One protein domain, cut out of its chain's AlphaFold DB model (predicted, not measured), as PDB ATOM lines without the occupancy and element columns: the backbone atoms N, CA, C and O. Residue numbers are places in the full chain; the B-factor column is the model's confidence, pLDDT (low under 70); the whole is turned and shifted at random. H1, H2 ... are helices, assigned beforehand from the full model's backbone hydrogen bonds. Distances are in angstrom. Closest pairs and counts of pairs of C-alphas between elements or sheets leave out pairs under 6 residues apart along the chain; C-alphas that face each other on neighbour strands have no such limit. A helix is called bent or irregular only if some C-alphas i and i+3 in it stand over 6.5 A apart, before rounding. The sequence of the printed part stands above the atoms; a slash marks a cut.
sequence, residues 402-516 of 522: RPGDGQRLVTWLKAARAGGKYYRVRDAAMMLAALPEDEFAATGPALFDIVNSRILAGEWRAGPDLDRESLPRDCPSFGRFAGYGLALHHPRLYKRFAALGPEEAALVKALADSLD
ATOM      1  N   ARG A 402     -48.380 -13.518  81.130       88.00
ATOM      2  CA  ARG A 402     -47.667 -14.669  80.581       88.00
ATOM      3  C   ARG A 402     -46.540 -14.201  79.656       88.00
ATOM      4  O   ARG A 402     -46.603 -13.084  79.141       88.00
ATOM      5  N   PRO A 403     -45.544 -15.065  79.396       89.69
ATOM      6  CA  PRO A 403     -44.522 -14.782  78.398       89.69
ATOM      7  C   PRO A 403     -45.130 -14.390  77.045       89.69
ATOM      8  O   PRO A 403     -45.988 -15.106  76.518       89.69
ATOM      9  N   GLY A 404     -44.690 -13.262  76.488       88.50
ATOM     10  CA  GLY A 404     -45.168 -12.712  75.217       88.50
ATOM     11  C   GLY A 404     -46.344 -11.735  75.332       88.50
ATOM     12  O   GLY A 404     -46.685 -11.081  74.339       88.50
ATOM     13  N   ASP A 405     -46.957 -11.579  76.511       90.62
ATOM     14  CA  ASP A 405     -48.020 -10.588  76.713       90.62
ATOM     15  C   ASP A 405     -47.495  -9.153  76.579       90.62
ATOM     16  O   ASP A 405     -48.231  -8.273  76.128       90.62
ATOM     17  N   GLY A 406     -46.219  -8.896  76.875       91.12
ATOM     18  CA  GLY A 406     -45.626  -7.577  76.676       91.12
ATOM     19  C   GLY A 406     -45.602  -7.156  75.206       91.12
ATOM     20  O   GLY A 406     -45.988  -6.033  74.871       91.12
ATOM     21  N   GLN A 407     -45.296  -8.084  74.296       90.62
ATOM     22  CA  GLN A 407     -45.350  -7.826  72.854       90.62
ATOM     23  C   GLN A 407     -46.787  -7.577  72.366       90.62
ATOM     24  O   GLN A 407     -47.022  -6.724  71.500       90.62
ATOM     25  N   ARG A 408     -47.770  -8.284  72.939       89.81
ATOM     26  CA  ARG A 408     -49.198  -8.043  72.669       89.81
ATOM     27  C   ARG A 408     -49.623  -6.650  73.118       89.81
ATOM     28  O   ARG A 408     -50.285  -5.953  72.354       89.81
ATOM     29  N   LEU A 409     -49.188  -6.206  74.297       91.25
ATOM     30  CA  LEU A 409     -49.463  -4.855  74.796       91.25
ATOM     31  C   LEU A 409     -48.803  -3.766  73.946       91.25
ATOM     32  O   LEU A 409     -49.431  -2.744  73.682       91.25
ATOM     33  N   VAL A 410     -47.570  -3.975  73.473       91.56
ATOM     34  CA  VAL A 410     -46.917  -3.053  72.525       91.56
ATOM     35  C   VAL A 410     -47.720  -2.954  71.230       91.56
ATOM     36  O   VAL A 410     -47.935  -1.856  70.712       91.56
ATOM     37  N   THR A 411     -48.203  -4.088  70.722       89.81
ATOM     38  CA  THR A 411     -49.031  -4.145  69.509       89.81
ATOM     39  C   THR A 411     -50.352  -3.409  69.724       89.81
ATOM     40  O   THR A 411     -50.745  -2.579  68.903       89.81
ATOM     41  N   TRP A 412     -50.987  -3.631  70.875       89.56
ATOM     42  CA  TRP A 412     -52.203  -2.941  71.276       89.56
ATOM     43  C   TRP A 412     -51.999  -1.427  71.406       89.56
ATOM     44  O   TRP A 412     -52.794  -0.655  70.874       89.56
ATOM     45  N   LEU A 413     -50.896  -0.981  72.016       90.56
ATOM     46  CA  LEU A 413     -50.542   0.436  72.117       90.56
ATOM     47  C   LEU A 413     -50.338   1.061  70.731       90.56
ATOM     48  O   LEU A 413     -50.861   2.146  70.466       90.56
ATOM     49  N   LYS A 414     -49.621   0.379  69.827       89.38
ATOM     50  CA  LYS A 414     -49.419   0.839  68.442       89.38
ATOM     51  C   LYS A 414     -50.760   0.972  67.700       89.38
ATOM     52  O   LYS A 414     -50.991   1.999  67.061       89.38
ATOM     53  N   ALA A 415     -51.667   0.006  67.852       87.75
ATOM     54  CA  ALA A 415     -53.015   0.063  67.282       87.75
ATOM     55  C   ALA A 415     -53.867   1.196  67.891       87.75
ATOM     56  O   ALA A 415     -54.505   1.956  67.162       87.75
ATOM     57  N   ALA A 416     -53.826   1.373  69.215       88.06
ATOM     58  CA  ALA A 416     -54.531   2.440  69.923       88.06
ATOM     59  C   ALA A 416     -54.050   3.839  69.506       88.06
ATOM     60  O   ALA A 416     -54.864   4.752  69.332       88.06
ATOM     61  N   ARG A 417     -52.734   3.992  69.295       88.19
ATOM     62  CA  ARG A 417     -52.120   5.209  68.750       88.19
ATOM     63  C   ARG A 417     -52.630   5.494  67.339       88.19
ATOM     64  O   ARG A 417     -53.003   6.631  67.065       88.19
ATOM     65  N   ALA A 418     -52.648   4.489  66.462       86.38
ATOM     66  CA  ALA A 418     -53.127   4.633  65.086       86.38
ATOM     67  C   ALA A 418     -54.624   4.981  65.024       86.38
ATOM     68  O   ALA A 418     -55.035   5.804  64.213       86.38
ATOM     69  N   GLY A 419     -55.432   4.417  65.928       83.56
ATOM     70  CA  GLY A 419     -56.861   4.718  66.051       83.56
ATOM     71  C   GLY A 419     -57.191   6.055  66.728       83.56
ATOM     72  O   GLY A 419     -58.372   6.374  66.880       83.56
ATOM     73  N   GLY A 420     -56.190   6.822  67.183       80.75
ATOM     74  CA  GLY A 420     -56.394   8.122  67.828       80.75
ATOM     75  C   GLY A 420     -57.208   8.051  69.127       80.75
ATOM     76  O   GLY A 420     -57.975   8.963  69.427       80.75
ATOM     77  N   LYS A 421     -57.112   6.958  69.896       82.25
ATOM     78  CA  LYS A 421     -57.900   6.767  71.127       82.25
ATOM     79  C   LYS A 421     -57.059   7.068  72.368       82.25
ATOM     80  O   LYS A 421     -56.380   6.191  72.895       82.25
ATOM     81  N   TYR A 422     -57.163   8.299  72.869       85.50
ATOM     82  CA  TYR A 422     -56.425   8.811  74.036       85.50
ATOM     83  C   TYR A 422     -56.386   7.858  75.243       85.50
ATOM     84  O   TYR A 422     -55.307   7.476  75.693       85.50
ATOM     85  N   TYR A 423     -57.554   7.428  75.735       84.06
ATOM     86  CA  TYR A 423     -57.645   6.566  76.920       84.06
ATOM     87  C   TYR A 423     -57.007   5.188  76.702       84.06
ATOM     88  O   TYR A 423     -56.381   4.659  77.608       84.06
ATOM     89  N   ARG A 424     -57.057   4.640  75.482       84.56
ATOM     90  CA  ARG A 424     -56.498   3.313  75.171       84.56
ATOM     91  C   ARG A 424     -54.978   3.287  75.163       84.56
ATOM     92  O   ARG A 424     -54.377   2.319  75.614       84.56
ATOM     93  N   VAL A 425     -54.355   4.360  74.680       89.44
ATOM     94  CA  VAL A 425     -52.893   4.499  74.736       89.44
ATOM     95  C   VAL A 425     -52.418   4.540  76.189       89.44
ATOM     96  O   VAL A 425     -51.403   3.930  76.520       89.44
ATOM     97  N   ARG A 426     -53.181   5.197  77.068       89.75
ATOM     98  CA  ARG A 426     -52.915   5.226  78.513       89.75
ATOM     99  C   ARG A 426     -53.140   3.876  79.173       89.75
ATOM    100  O   ARG A 426     -52.272   3.424  79.912       89.75
ATOM    101  N   ASP A 427     -54.242   3.207  78.845       88.25
ATOM    102  CA  ASP A 427     -54.555   1.879  79.368       88.25
ATOM    103  C   ASP A 427     -53.426   0.880  79.054       88.25
ATOM    104  O   ASP A 427     -52.887   0.227  79.951       88.25
ATOM    105  N   ALA A 428     -53.000   0.818  77.788       90.00
ATOM    106  CA  ALA A 428     -51.912  -0.055  77.357       90.00
ATOM    107  C   ALA A 428     -50.578   0.308  78.035       90.00
ATOM    108  O   ALA A 428     -49.854  -0.577  78.492       90.00
ATOM    109  N   ALA A 429     -50.266   1.603  78.164       91.50
ATOM    110  CA  ALA A 429     -49.069   2.072  78.864       91.50
ATOM    111  C   ALA A 429     -49.077   1.703  80.356       91.50
ATOM    112  O   ALA A 429     -48.035   1.344  80.911       91.50
ATOM    113  N   MET A 430     -50.245   1.749  81.005       90.50
ATOM    114  CA  MET A 430     -50.395   1.338  82.397       90.50
ATOM    115  C   MET A 430     -50.123  -0.159  82.577       90.50
ATOM    116  O   MET A 430     -49.379  -0.528  83.487       90.50
ATOM    117  N   MET A 431     -50.647  -1.012  81.691       90.44
ATOM    118  CA  MET A 431     -50.375  -2.456  81.730       90.44
ATOM    119  C   MET A 431     -48.913  -2.784  81.421       90.44
ATOM    120  O   MET A 431     -48.317  -3.604  82.115       90.44
ATOM    121  N   LEU A 432     -48.299  -2.099  80.449       93.31
ATOM    122  CA  LEU A 432     -46.866  -2.232  80.164       93.31
ATOM    123  C   LEU A 432     -46.027  -1.894  81.402       93.31
ATOM    124  O   LEU A 432     -45.108  -2.627  81.758       93.31
ATOM    125  N   ALA A 433     -46.385  -0.831  82.124       92.06
ATOM    126  CA  ALA A 433     -45.717  -0.463  83.369       92.06
ATOM    127  C   ALA A 433     -45.922  -1.483  84.508       92.06
ATOM    128  O   ALA A 433     -45.151  -1.454  85.477       92.06
ATOM    129  N   ALA A 434     -46.923  -2.363  84.409       91.06
ATOM    130  CA  ALA A 434     -47.259  -3.397  85.389       91.06
ATOM    131  C   ALA A 434     -46.642  -4.779  85.096       91.06
ATOM    132  O   ALA A 434     -46.675  -5.637  85.979       91.06
ATOM    133  N   LEU A 435     -46.038  -4.990  83.918       93.00
ATOM    134  CA  LEU A 435     -45.403  -6.262  83.543       93.00
ATOM    135  C   LEU A 435     -44.361  -6.737  84.578       93.00
ATOM    136  O   LEU A 435     -43.657  -5.897  85.151       93.00
ATOM    137  N   PRO A 436     -44.187  -8.053  84.794       91.00
ATOM    138  CA  PRO A 436     -43.033  -8.607  85.511       91.00
ATOM    139  C   PRO A 436     -41.695  -8.096  84.954       91.00
ATOM    140  O   PRO A 436     -41.636  -7.655  83.811       91.00
ATOM    141  N   GLU A 437     -40.626  -8.115  85.755       89.44
ATOM    142  CA  GLU A 437     -39.318  -7.574  85.340       89.44
ATOM    143  C   GLU A 437     -38.762  -8.275  84.100       89.44
ATOM    144  O   GLU A 437     -38.432  -7.590  83.135       89.44
ATOM    145  N   ASP A 438     -38.772  -9.608  84.083       90.56
ATOM    146  CA  ASP A 438     -38.258 -10.407  82.963       90.56
ATOM    147  C   ASP A 438     -39.027 -10.135  81.661       90.56
ATOM    148  O   ASP A 438     -38.435  -9.898  80.609       90.56
ATOM    149  N   GLU A 439     -40.360 -10.098  81.740       92.81
ATOM    150  CA  GLU A 439     -41.225  -9.825  80.586       92.81
ATOM    151  C   GLU A 439     -41.071  -8.377  80.102       92.81
ATOM    152  O   GLU A 439     -41.028  -8.110  78.902       92.81
ATOM    153  N   PHE A 440     -40.944  -7.423  81.026       93.62
ATOM    154  CA  PHE A 440     -40.711  -6.025  80.683       93.62
ATOM    155  C   PHE A 440     -39.363  -5.836  79.980       93.62
ATOM    156  O   PHE A 440     -39.302  -5.133  78.973       93.62
ATOM    157  N   ALA A 441     -38.306  -6.491  80.469       91.75
ATOM    158  CA  ALA A 441     -36.988  -6.467  79.846       91.75
ATOM    159  C   ALA A 441     -37.012  -7.084  78.441       91.75
ATOM    160  O   ALA A 441     -36.514  -6.469  77.500       91.75
ATOM    161  N   ALA A 442     -37.679  -8.230  78.266       91.50
ATOM    162  CA  ALA A 442     -37.875  -8.850  76.953       91.50
ATOM    163  C   ALA A 442     -38.661  -7.953  75.976       91.50
ATOM    164  O   ALA A 442     -38.432  -7.984  74.768       91.50
ATOM    165  N   THR A 443     -39.561  -7.115  76.500       92.50
ATOM    166  CA  THR A 443     -40.357  -6.153  75.719       92.50
ATOM    167  C   THR A 443     -39.587  -4.856  75.415       92.50
ATOM    168  O   THR A 443     -39.993  -4.088  74.541       92.50
ATOM    169  N   GLY A 444     -38.461  -4.610  76.095       87.69
ATOM    170  CA  GLY A 444     -37.636  -3.402  75.985       87.69
ATOM    171  C   GLY A 444     -37.357  -2.951  74.545       87.69
ATOM    172  O   GLY A 444     -37.742  -1.836  74.190       87.69
ATOM    173  N   PRO A 445     -36.806  -3.807  73.665       88.38
ATOM    174  CA  PRO A 445     -36.523  -3.425  72.279       88.38
ATOM    175  C   PRO A 445     -37.761  -2.928  71.514       88.38
ATOM    176  O   PRO A 445     -37.687  -1.973  70.747       88.38
ATOM    177  N   ALA A 446     -38.930  -3.526  71.761       88.06
ATOM    178  CA  ALA A 446     -40.180  -3.139  71.112       88.06
ATOM    179  C   ALA A 446     -40.798  -1.852  71.701       88.06
ATOM    180  O   ALA A 446     -41.599  -1.188  71.033       88.06
ATOM    181  N   LEU A 447     -40.426  -1.491  72.937       87.81
ATOM    182  CA  LEU A 447     -40.820  -0.249  73.610       87.81
ATOM    183  C   LEU A 447     -39.978   0.955  73.197       87.81
ATOM    184  O   LEU A 447     -40.434   2.082  73.392       87.81
ATOM    185  N   PHE A 448     -38.799   0.746  72.613       86.25
ATOM    186  CA  PHE A 448     -37.896   1.828  72.230       86.25
ATOM    187  C   PHE A 448     -38.598   2.872  71.345       86.25
ATOM    188  O   PHE A 448     -38.613   4.055  71.678       86.25
ATOM    189  N   ASP A 449     -39.313   2.435  70.302       76.75
ATOM    190  CA  ASP A 449     -40.093   3.315  69.410       76.75
ATOM    191  C   ASP A 449     -41.190   4.117  70.129       76.75
ATOM    192  O   ASP A 449     -41.606   5.190  69.683       76.75
ATOM    193  N   ILE A 450     -41.723   3.557  71.214       81.81
ATOM    194  CA  ILE A 450     -42.821   4.132  71.992       81.81
ATOM    195  C   ILE A 450     -42.268   5.207  72.922       81.81
ATOM    196  O   ILE A 450     -42.779   6.327  72.942       81.81
ATOM    197  N   VAL A 451     -41.208   4.878  73.661       83.44
ATOM    198  CA  VAL A 451     -40.566   5.780  74.622       83.44
ATOM    199  C   VAL A 451     -39.831   6.912  73.901       83.44
ATOM    200  O   VAL A 451     -39.836   8.034  74.387       83.44
ATOM    201  N   ASN A 452     -39.305   6.679  72.696       86.69
ATOM    202  CA  ASN A 452     -38.658   7.707  71.872       86.69
ATOM    203  C   ASN A 452     -39.637   8.696  71.199       86.69
ATOM    204  O   ASN A 452     -39.243   9.561  70.419       86.69
ATOM    205  N   SER A 453     -40.947   8.571  71.428       87.81
ATOM    206  CA  SER A 453     -41.934   9.414  70.757       87.81
ATOM    207  C   SER A 453     -42.317  10.628  71.601       87.81
ATOM    208  O   SER A 453     -43.058  10.508  72.576       87.81
ATOM    209  N   ARG A 454     -41.937  11.831  71.143       86.56
ATOM    210  CA  ARG A 454     -42.398  13.103  71.739       86.56
ATOM    211  C   ARG A 454     -43.928  13.195  71.805       86.56
ATOM    212  O   ARG A 454     -44.457  13.657  72.805       86.56
ATOM    213  N   ILE A 455     -44.641  12.705  70.784       88.50
ATOM    214  CA  ILE A 455     -46.118  12.703  70.733       88.50
ATOM    215  C   ILE A 455     -46.729  11.824  71.833       88.50
ATOM    216  O   ILE A 455     -47.759  12.176  72.410       88.50
ATOM    217  N   LEU A 456     -46.123  10.664  72.110       88.50
ATOM    218  CA  LEU A 456     -46.607   9.761  73.156       88.50
ATOM    219  C   LEU A 456     -46.226  10.263  74.550       88.50
ATOM    220  O   LEU A 456     -47.041  10.188  75.469       88.50
ATOM    221  N   ALA A 457     -45.014  10.790  74.708       87.50
ATOM    222  CA  ALA A 457     -44.496  11.247  75.989       87.50
ATOM    223  C   ALA A 457     -45.120  12.566  76.461       87.50
ATOM    224  O   ALA A 457     -45.532  12.657  77.620       87.50
ATOM    225  N   GLY A 458     -45.215  13.558  75.573       86.69
ATOM    226  CA  GLY A 458     -45.649  14.917  75.888       86.69
ATOM    227  C   GLY A 458     -47.167  15.100  75.945       86.69
ATOM    228  O   GLY A 458     -47.932  14.399  75.278       86.69
ATOM    229  N   GLU A 459     -47.594  16.074  76.748       87.62
ATOM    230  CA  GLU A 459     -48.955  16.623  76.777       87.62
ATOM    231  C   GLU A 459     -48.864  18.148  76.694       87.62
ATOM    232  O   GLU A 459     -48.266  18.792  77.560       87.62
ATOM    233  N   TRP A 460     -49.459  18.733  75.658       84.94
ATOM    234  CA  TRP A 460     -49.535  20.180  75.458       84.94
ATOM    235  C   TRP A 460     -50.950  20.647  75.765       84.94
ATOM    236  O   TRP A 460     -51.915  20.108  75.224       84.94
ATOM    237  N   ARG A 461     -51.110  21.670  76.604       80.56
ATOM    238  CA  ARG A 461     -52.431  22.252  76.856       80.56
ATOM    239  C   ARG A 461     -52.812  23.163  75.689       80.56
ATOM    240  O   ARG A 461     -52.161  24.175  75.456       80.56
ATOM    241  N   ALA A 462     -53.884  22.824  74.983       67.81
ATOM    242  CA  ALA A 462     -54.448  23.653  73.928       67.81
ATOM    243  C   ALA A 462     -55.117  24.891  74.554       67.81
ATOM    244  O   ALA A 462     -56.222  24.818  75.097       67.81
ATOM    245  N   GLY A 463     -54.408  26.019  74.516       67.81
ATOM    246  CA  GLY A 463     -54.879  27.358  74.876       67.81
ATOM    247  C   GLY A 463     -54.565  28.364  73.761       67.81
ATOM    248  O   GLY A 463     -53.920  27.984  72.783       67.81
ATOM    249  N   PRO A 464     -55.012  29.628  73.878       64.31
ATOM    250  CA  PRO A 464     -54.726  30.668  72.884       64.31
ATOM    251  C   PRO A 464     -53.222  30.940  72.719       64.31
ATOM    252  O   PRO A 464     -52.797  31.309  71.631       64.31
ATOM    253  N   ASP A 465     -52.431  30.673  73.760       62.75
ATOM    254  CA  ASP A 465     -50.980  30.899  73.787       62.75
ATOM    255  C   ASP A 465     -50.156  29.675  73.339       62.75
ATOM    256  O   ASP A 465     -48.928  29.695  73.411       62.75
ATOM    257  N   LEU A 466     -50.802  28.577  72.912       68.00
ATOM    258  CA  LEU A 466     -50.077  27.413  72.401       68.00
ATOM    259  C   LEU A 466     -49.601  27.691  70.974       68.00
ATOM    260  O   LEU A 466     -50.398  27.666  70.032       68.00
ATOM    261  N   ASP A 467     -48.292  27.870  70.813       68.94
ATOM    262  CA  ASP A 467     -47.653  27.872  69.503       68.94
ATOM    263  C   ASP A 467     -47.823  26.495  68.837       68.94
ATOM    264  O   ASP A 467     -47.186  25.509  69.217       68.94
ATOM    265  N   ARG A 468     -48.713  26.410  67.843       69.31
ATOM    266  CA  ARG A 468     -48.995  25.165  67.117       69.31
ATOM    267  C   ARG A 468     -47.824  24.712  66.250       69.31
ATOM    268  O   ARG A 468     -47.764  23.526  65.940       69.31
ATOM    269  N   GLU A 469     -46.908  25.609  65.889       70.19
ATOM    270  CA  GLU A 469     -45.701  25.267  65.129       70.19
ATOM    271  C   GLU A 469     -44.665  24.548  66.006       70.19
ATOM    272  O   GLU A 469     -43.858  23.769  65.504       70.19
ATOM    273  N   SER A 470     -44.745  24.722  67.331       72.06
ATOM    274  CA  SER A 470     -43.904  24.012  68.303       72.06
ATOM    275  C   SER A 470     -44.311  22.547  68.536       72.06
ATOM    276  O   SER A 470     -43.552  21.771  69.131       72.06
ATOM    277  N   LEU A 471     -45.501  22.141  68.071       78.50
ATOM    278  CA  LEU A 471     -45.983  20.769  68.212       78.50
ATOM    279  C   LEU A 471     -45.268  19.834  67.228       78.50
ATOM    280  O   LEU A 471     -45.032  20.200  66.076       78.50
ATOM    281  N   PRO A 472     -44.979  18.581  67.624       83.25
ATOM    282  CA  PRO A 472     -44.543  17.575  66.669       83.25
ATOM    283  C   PRO A 472     -45.552  17.431  65.520       83.25
ATOM    284  O   PRO A 472     -46.767  17.490  65.730       83.25
ATOM    285  N   ARG A 473     -45.046  17.192  64.309       83.00
ATOM    286  CA  ARG A 473     -45.883  16.940  63.130       83.00
ATOM    287  C   ARG A 473     -46.857  15.783  63.401       83.00
ATOM    288  O   ARG A 473     -46.466  14.777  63.988       83.00
ATOM    289  N   ASP A 474     -48.112  15.949  62.988       82.81
ATOM    290  CA  ASP A 474     -49.206  14.979  63.163       82.81
ATOM    291  C   ASP A 474     -49.571  14.671  64.634       82.81
ATOM    292  O   ASP A 474     -50.108  13.606  64.950       82.81
ATOM    293  N   CYS A 475     -49.300  15.602  65.560       85.50
ATOM    294  CA  CYS A 475     -49.706  15.468  66.959       85.50
ATOM    295  C   CYS A 475     -51.247  15.515  67.097       85.50
ATOM    296  O   CYS A 475     -51.863  16.525  66.742       85.50
ATOM    297  N   PRO A 476     -51.900  14.453  67.614       85.88
ATOM    298  CA  PRO A 476     -53.350  14.423  67.760       85.88
ATOM    299  C   PRO A 476     -53.826  15.373  68.865       85.88
ATOM    300  O   PRO A 476     -53.131  15.584  69.861       85.88
ATOM    301  N   SER A 477     -55.040  15.907  68.703       84.38
ATOM    302  CA  SER A 477     -55.705  16.793  69.666       84.38
ATOM    303  C   SER A 477     -56.954  16.138  70.258       84.38
ATOM    304  O   SER A 477     -57.789  15.587  69.541       84.38
ATOM    305  N   PHE A 478     -57.089  16.226  71.580       83.94
ATOM    306  CA  PHE A 478     -58.140  15.625  72.397       83.94
ATOM    307  C   PHE A 478     -58.833  16.705  73.240       83.94
ATOM    308  O   PHE A 478     -58.715  16.771  74.465       83.94
ATOM    309  N   GLY A 479     -59.549  17.612  72.572       83.06
ATOM    310  CA  GLY A 479     -60.223  18.733  73.226       83.06
ATOM    311  C   GLY A 479     -59.231  19.802  73.690       83.06
ATOM    312  O   GLY A 479     -58.783  20.613  72.887       83.06
ATOM    313  N   ARG A 480     -58.910  19.833  74.990       81.94
ATOM    314  CA  ARG A 480     -58.016  20.847  75.597       81.94
ATOM    315  C   ARG A 480     -56.547  20.424  75.658       81.94
ATOM    316  O   ARG A 480     -55.736  21.157  76.219       81.94
ATOM    317  N   PHE A 481     -56.206  19.261  75.114       83.69
ATOM    318  CA  PHE A 481     -54.859  18.699  75.169       83.69
ATOM    319  C   PHE A 481     -54.434  18.210  73.786       83.69
ATOM    320  O   PHE A 481     -55.267  17.700  73.044       83.69
ATOM    321  N   ALA A 482     -53.155  18.343  73.450       86.00
ATOM    322  CA  ALA A 482     -52.522  17.667  72.325       86.00
ATOM    323  C   ALA A 482     -51.468  16.683  72.848       86.00
ATOM    324  O   ALA A 482     -50.874  16.916  73.903       86.00
ATOM    325  N   GLY A 483     -51.250  15.585  72.125       88.25
ATOM    326  CA  GLY A 483     -50.388  14.486  72.566       88.25
ATOM    327  C   GLY A 483     -51.049  13.569  73.601       88.25
ATOM    328  O   GLY A 483     -52.189  13.782  74.020       88.25
ATOM    329  N   TYR A 484     -50.351  12.499  73.988       89.56
ATOM    330  CA  TYR A 484     -50.902  11.466  74.880       89.56
ATOM    331  C   TYR A 484     -50.469  11.604  76.346       89.56
ATOM    332  O   TYR A 484     -51.158  11.076  77.226       89.56
ATOM    333  N   GLY A 485     -49.375  12.315  76.632       89.12
ATOM    334  CA  GLY A 485     -48.944  12.631  77.994       89.12
ATOM    335  C   GLY A 485     -48.435  11.460  78.824       89.12
ATOM    336  O   GLY A 485     -48.560  11.484  80.048       89.12
ATOM    337  N   LEU A 486     -47.906  10.400  78.211       90.56
ATOM    338  CA  LEU A 486     -47.534   9.196  78.956       90.56
ATOM    339  C   LEU A 486     -46.438   9.445  80.003       90.56
ATOM    340  O   LEU A 486     -46.444   8.768  81.029       90.56
ATOM    341  N   ALA A 487     -45.531  10.405  79.787       87.69
ATOM    342  CA  ALA A 487     -44.490  10.726  80.767       87.69
ATOM    343  C   ALA A 487     -45.077  11.339  82.051       87.69
ATOM    344  O   ALA A 487     -44.623  11.015  83.146       87.69
ATOM    345  N   LEU A 488     -46.136  12.148  81.921       85.81
ATOM    346  CA  LEU A 488     -46.847  12.769  83.041       85.81
ATOM    347  C   LEU A 488     -47.774  11.778  83.761       85.81
ATOM    348  O   LEU A 488     -47.775  11.692  84.986       85.81
ATOM    349  N   HIS A 489     -48.575  11.020  83.008       85.56
ATOM    350  CA  HIS A 489     -49.640  10.186  83.586       85.56
ATOM    351  C   HIS A 489     -49.176   8.768  83.949       85.56
ATOM    352  O   HIS A 489     -49.744   8.142  84.842       85.56
ATOM    353  N   HIS A 490     -48.109   8.270  83.317       88.94
ATOM    354  CA  HIS A 490     -47.524   6.953  83.590       88.94
ATOM    355  C   HIS A 490     -45.983   7.004  83.699       88.94
ATOM    356  O   HIS A 490     -45.288   6.225  83.038       88.94
ATOM    357  N   PRO A 491     -45.409   7.836  84.597       89.00
ATOM    358  CA  PRO A 491     -43.955   8.025  84.721       89.00
ATOM    359  C   PRO A 491     -43.207   6.733  85.071       89.00
ATOM    360  O   PRO A 491     -42.019   6.582  84.785       89.00
ATOM    361  N   ARG A 492     -43.899   5.762  85.682       89.75
ATOM    362  CA  ARG A 492     -43.338   4.448  86.007       89.75
ATOM    363  C   ARG A 492     -42.870   3.688  84.762       89.75
ATOM    364  O   ARG A 492     -41.870   2.989  84.865       89.75
ATOM    365  N   LEU A 493     -43.544   3.834  83.617       92.19
ATOM    366  CA  LEU A 493     -43.135   3.189  82.364       92.19
ATOM    367  C   LEU A 493     -41.738   3.665  81.937       92.19
ATOM    368  O   LEU A 493     -40.846   2.849  81.727       92.19
ATOM    369  N   TYR A 494     -41.538   4.984  81.907       92.50
ATOM    370  CA  TYR A 494     -40.278   5.627  81.519       92.50
ATOM    371  C   TYR A 494     -39.153   5.327  82.509       92.50
ATOM    372  O   TYR A 494     -38.049   4.978  82.100       92.50
ATOM    373  N   LYS A 495     -39.442   5.376  83.817       91.50
ATOM    374  CA  LYS A 495     -38.464   5.020  84.860       91.50
ATOM    375  C   LYS A 495     -37.996   3.570  84.743       91.50
ATOM    376  O   LYS A 495     -36.816   3.302  84.923       91.50
ATOM    377  N   ARG A 496     -38.910   2.639  84.451       93.38
ATOM    378  CA  ARG A 496     -38.555   1.227  84.255       93.38
ATOM    379  C   ARG A 496     -37.771   1.010  82.971       93.38
ATOM    380  O   ARG A 496     -36.821   0.244  82.991       93.38
ATOM    381  N   PHE A 497     -38.141   1.689  81.888       93.56
ATOM    382  CA  PHE A 497     -37.413   1.609  80.626       93.56
ATOM    383  C   PHE A 497     -35.971   2.105  80.778       93.56
ATOM    384  O   PHE A 497     -35.045   1.393  80.418       93.56
ATOM    385  N   ALA A 498     -35.772   3.251  81.436       92.31
ATOM    386  CA  ALA A 498     -34.443   3.776  81.750       92.31
ATOM    387  C   ALA A 498     -33.579   2.815  82.589       92.31
ATOM    388  O   ALA A 498     -32.358   2.907  82.564       92.31
ATOM    389  N   ALA A 499     -34.193   1.904  83.349       93.75
ATOM    390  CA  ALA A 499     -33.475   0.926  84.161       93.75
ATOM    391  C   ALA A 499     -33.011  -0.313  83.371       93.75
ATOM    392  O   ALA A 499     -32.298  -1.136  83.940       93.75
ATOM    393  N   LEU A 500     -33.403  -0.465  82.097       91.06
ATOM    394  CA  LEU A 500     -32.988  -1.598  81.260       91.06
ATOM    395  C   LEU A 500     -31.515  -1.516  80.846       91.06
ATOM    396  O   LEU A 500     -30.864  -2.551  80.716       91.06
ATOM    397  N   GLY A 501     -30.979  -0.304  80.695       91.62
ATOM    398  CA  GLY A 501     -29.610  -0.102  80.247       91.62
ATOM    399  C   GLY A 501     -29.218   1.374  80.123       91.62
ATOM    400  O   GLY A 501     -30.044   2.277  80.287       91.62
ATOM    401  N   PRO A 502     -27.925   1.647  79.873       92.06
ATOM    402  CA  PRO A 502     -27.410   3.009  79.752       92.06
ATOM    403  C   PRO A 502     -27.949   3.746  78.518       92.06
ATOM    404  O   PRO A 502     -28.096   4.967  78.561       92.06
ATOM    405  N   GLU A 503     -28.259   3.027  77.436       91.25
ATOM    406  CA  GLU A 503     -28.821   3.601  76.210       91.25
ATOM    407  C   GLU A 503     -30.260   4.082  76.440       91.25
ATOM    408  O   GLU A 503     -30.604   5.224  76.131       91.25
ATOM    409  N   GLU A 504     -31.082   3.259  77.088       92.81
ATOM    410  CA  GLU A 504     -32.454   3.590  77.457       92.81
ATOM    411  C   GLU A 504     -32.509   4.746  78.458       92.81
ATOM    412  O   GLU A 504     -33.355   5.636  78.341       92.81
ATOM    413  N   ALA A 505     -31.589   4.772  79.429       90.25
ATOM    414  CA  ALA A 505     -31.454   5.880  80.368       90.25
ATOM    415  C   ALA A 505     -31.112   7.198  79.656       90.25
ATOM    416  O   ALA A 505     -31.715   8.234  79.954       90.25
ATOM    417  N   ALA A 506     -30.171   7.165  78.707       90.44
ATOM    418  CA  ALA A 506     -29.794   8.331  77.914       90.44
ATOM    419  C   ALA A 506     -30.966   8.838  77.062       90.44
ATOM    420  O   ALA A 506     -31.191  10.046  76.998       90.44
ATOM    421  N   LEU A 507     -31.751   7.931  76.475       89.75
ATOM    422  CA  LEU A 507     -32.944   8.271  75.704       89.75
ATOM    423  C   LEU A 507     -34.017   8.934  76.567       89.75
ATOM    424  O   LEU A 507     -34.526   9.992  76.203       89.75
ATOM    425  N   VAL A 508     -34.352   8.346  77.719       88.88
ATOM    426  CA  VAL A 508     -35.359   8.920  78.628       88.88
ATOM    427  C   VAL A 508     -34.912  10.289  79.133       88.88
ATOM    428  O   VAL A 508     -35.735  11.199  79.213       88.88
ATOM    429  N   LYS A 509     -33.616  10.461  79.419       88.25
ATOM    430  CA  LYS A 509     -33.048  11.761  79.784       88.25
ATOM    431  C   LYS A 509     -33.173  12.774  78.643       88.25
ATOM    432  O   LYS A 509     -33.717  13.846  78.864       88.25
ATOM    433  N   ALA A 510     -32.747  12.427  77.429       86.19
ATOM    434  CA  ALA A 510     -32.853  13.310  76.266       86.19
ATOM    435  C   ALA A 510     -34.310  13.698  75.967       86.19
ATOM    436  O   ALA A 510     -34.599  14.833  75.590       86.19
ATOM    437  N   LEU A 511     -35.242  12.765  76.168       85.62
ATOM    438  CA  LEU A 511     -36.666  13.021  76.032       85.62
ATOM    439  C   LEU A 511     -37.174  13.987  77.108       85.62
ATOM    440  O   LEU A 511     -37.896  14.917  76.760       85.62
ATOM    441  N   ALA A 512     -36.791  13.795  78.372       84.25
ATOM    442  CA  ALA A 512     -37.131  14.707  79.464       84.25
ATOM    443  C   ALA A 512     -36.583  16.119  79.199       84.25
ATOM    444  O   ALA A 512     -37.358  17.070  79.195       84.25
ATOM    445  N   ASP A 513     -35.303  16.232  78.833       83.44
ATOM    446  CA  ASP A 513     -34.657  17.498  78.473       83.44
ATOM    447  C   ASP A 513     -35.376  18.181  77.284       83.44
ATOM    448  O   ASP A 513     -35.505  19.399  77.239       83.44
ATOM    449  N   SER A 514     -35.901  17.405  76.323       77.62
ATOM    450  CA  SER A 514     -36.668  17.928  75.174       77.62
ATOM    451  C   SER A 514     -38.102  18.372  75.501       77.62
ATOM    452  O   SER A 514     -38.762  19.003  74.665       77.62
ATOM    453  N   LEU A 515     -38.611  17.974  76.670       74.38
ATOM    454  CA  LEU A 515     -39.930  18.328  77.193       74.38
ATOM    455  C   LEU A 515     -39.833  19.443  78.252       74.38
ATOM    456  O   LEU A 515     -40.824  20.131  78.493       74.38
ATOM    457  N   ASP A 516     -38.661  19.690  78.837       61.25
ATOM    458  CA  ASP A 516     -38.431  20.832  79.722       61.25
ATOM    459  C   ASP A 516     -38.460  22.143  78.922       61.25
ATOM    460  O   ASP A 516     -37.600  22.435  78.092       61.25
TER     461      ASP A 516
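AT A GLANCE: This is residues 402 to 516 of the 522 residues of an uncharacterized protein of Sphingopyxis sp. QXT-31 (UniProt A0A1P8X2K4). Two helical hairpins, H1 with H2 and H6 with H7, lie on opposite sides of the model, with H3 between H1 and H7 and the short H4 and H5 in the middle. A long link, residues 458 to 485, loops away from H4 and back to H5, and its part around Pro 464 makes one end of the longest axis. The 115 printed residues include seven named helices, H1 to H7 in chain order, and no named strand; the class is all helix. The whole is compact, with a radius of gyration of the C-alphas of 14.0 A, yet elongated, spanning 46 by 29 by 19 A.

HOW THE PARTS SIT: H1, residues 405 to 418, and H2, residues 422 to 434, form a helical hairpin: they touch, closest at the C-alphas of Leu 413 and Val 425, 5.4 A apart, and run opposite ways at a shallow tilt of 18 degrees. With residues 405 to 410 alone H1 touches H3, residues 437 to 451, the same way at a shallow tilt of 20 degrees; the closest C-alphas, of Gly 406 and Thr 443, are 5.5 A apart. H4, residues 454 to 457, touches H5, residues 486 to 489, with the C-alphas of Ala 457 and Leu 486 closest, at 4.7 A. H2 touches H6, residues 491 to 498, with residues 429 to 433 alone, at a steep tilt of 55 degrees; the closest C-alphas, of Ala 433 and Leu 493, are 4.6 A apart. H6 and H7, residues 502 to 515, form the other helical hairpin, at a steep tilt of 42 degrees, with the C-alphas of Ala 498 and Ala 505 closest, at 3.9 A. H1 and H7 are apart. Every O i to N i+4 pair is within hydrogen-bond range in H1, H2, H6 and H7, against 7 of 11 in H3; H4 and H5 are too short for such a pair.

IN THESE COORDINATES: H1 begins at C-alpha 405, (-48.020, -10.588, 76.713), and is 19.8 A long. H2 measures 19.0 A and H3 17.2 A; H3 is irregular, with C-alphas 442 and 445 7.3 A apart. H4 and H5 have four residues each. H6 measures 10.8 A. H7, 19.9 A long, ends at C-alpha 515, (-39.930, 18.328, 77.193).

THE WHOLE: The two C-alphas farthest apart, of Pro 403 and Pro 464, are 46.9 A from each other. The printed part has no cut. The link from H4 to H5 is long, and the other links are tight. Mean pLDDT of the printed part is 86.1; residues 462 to 468 and residue 516 are under 70.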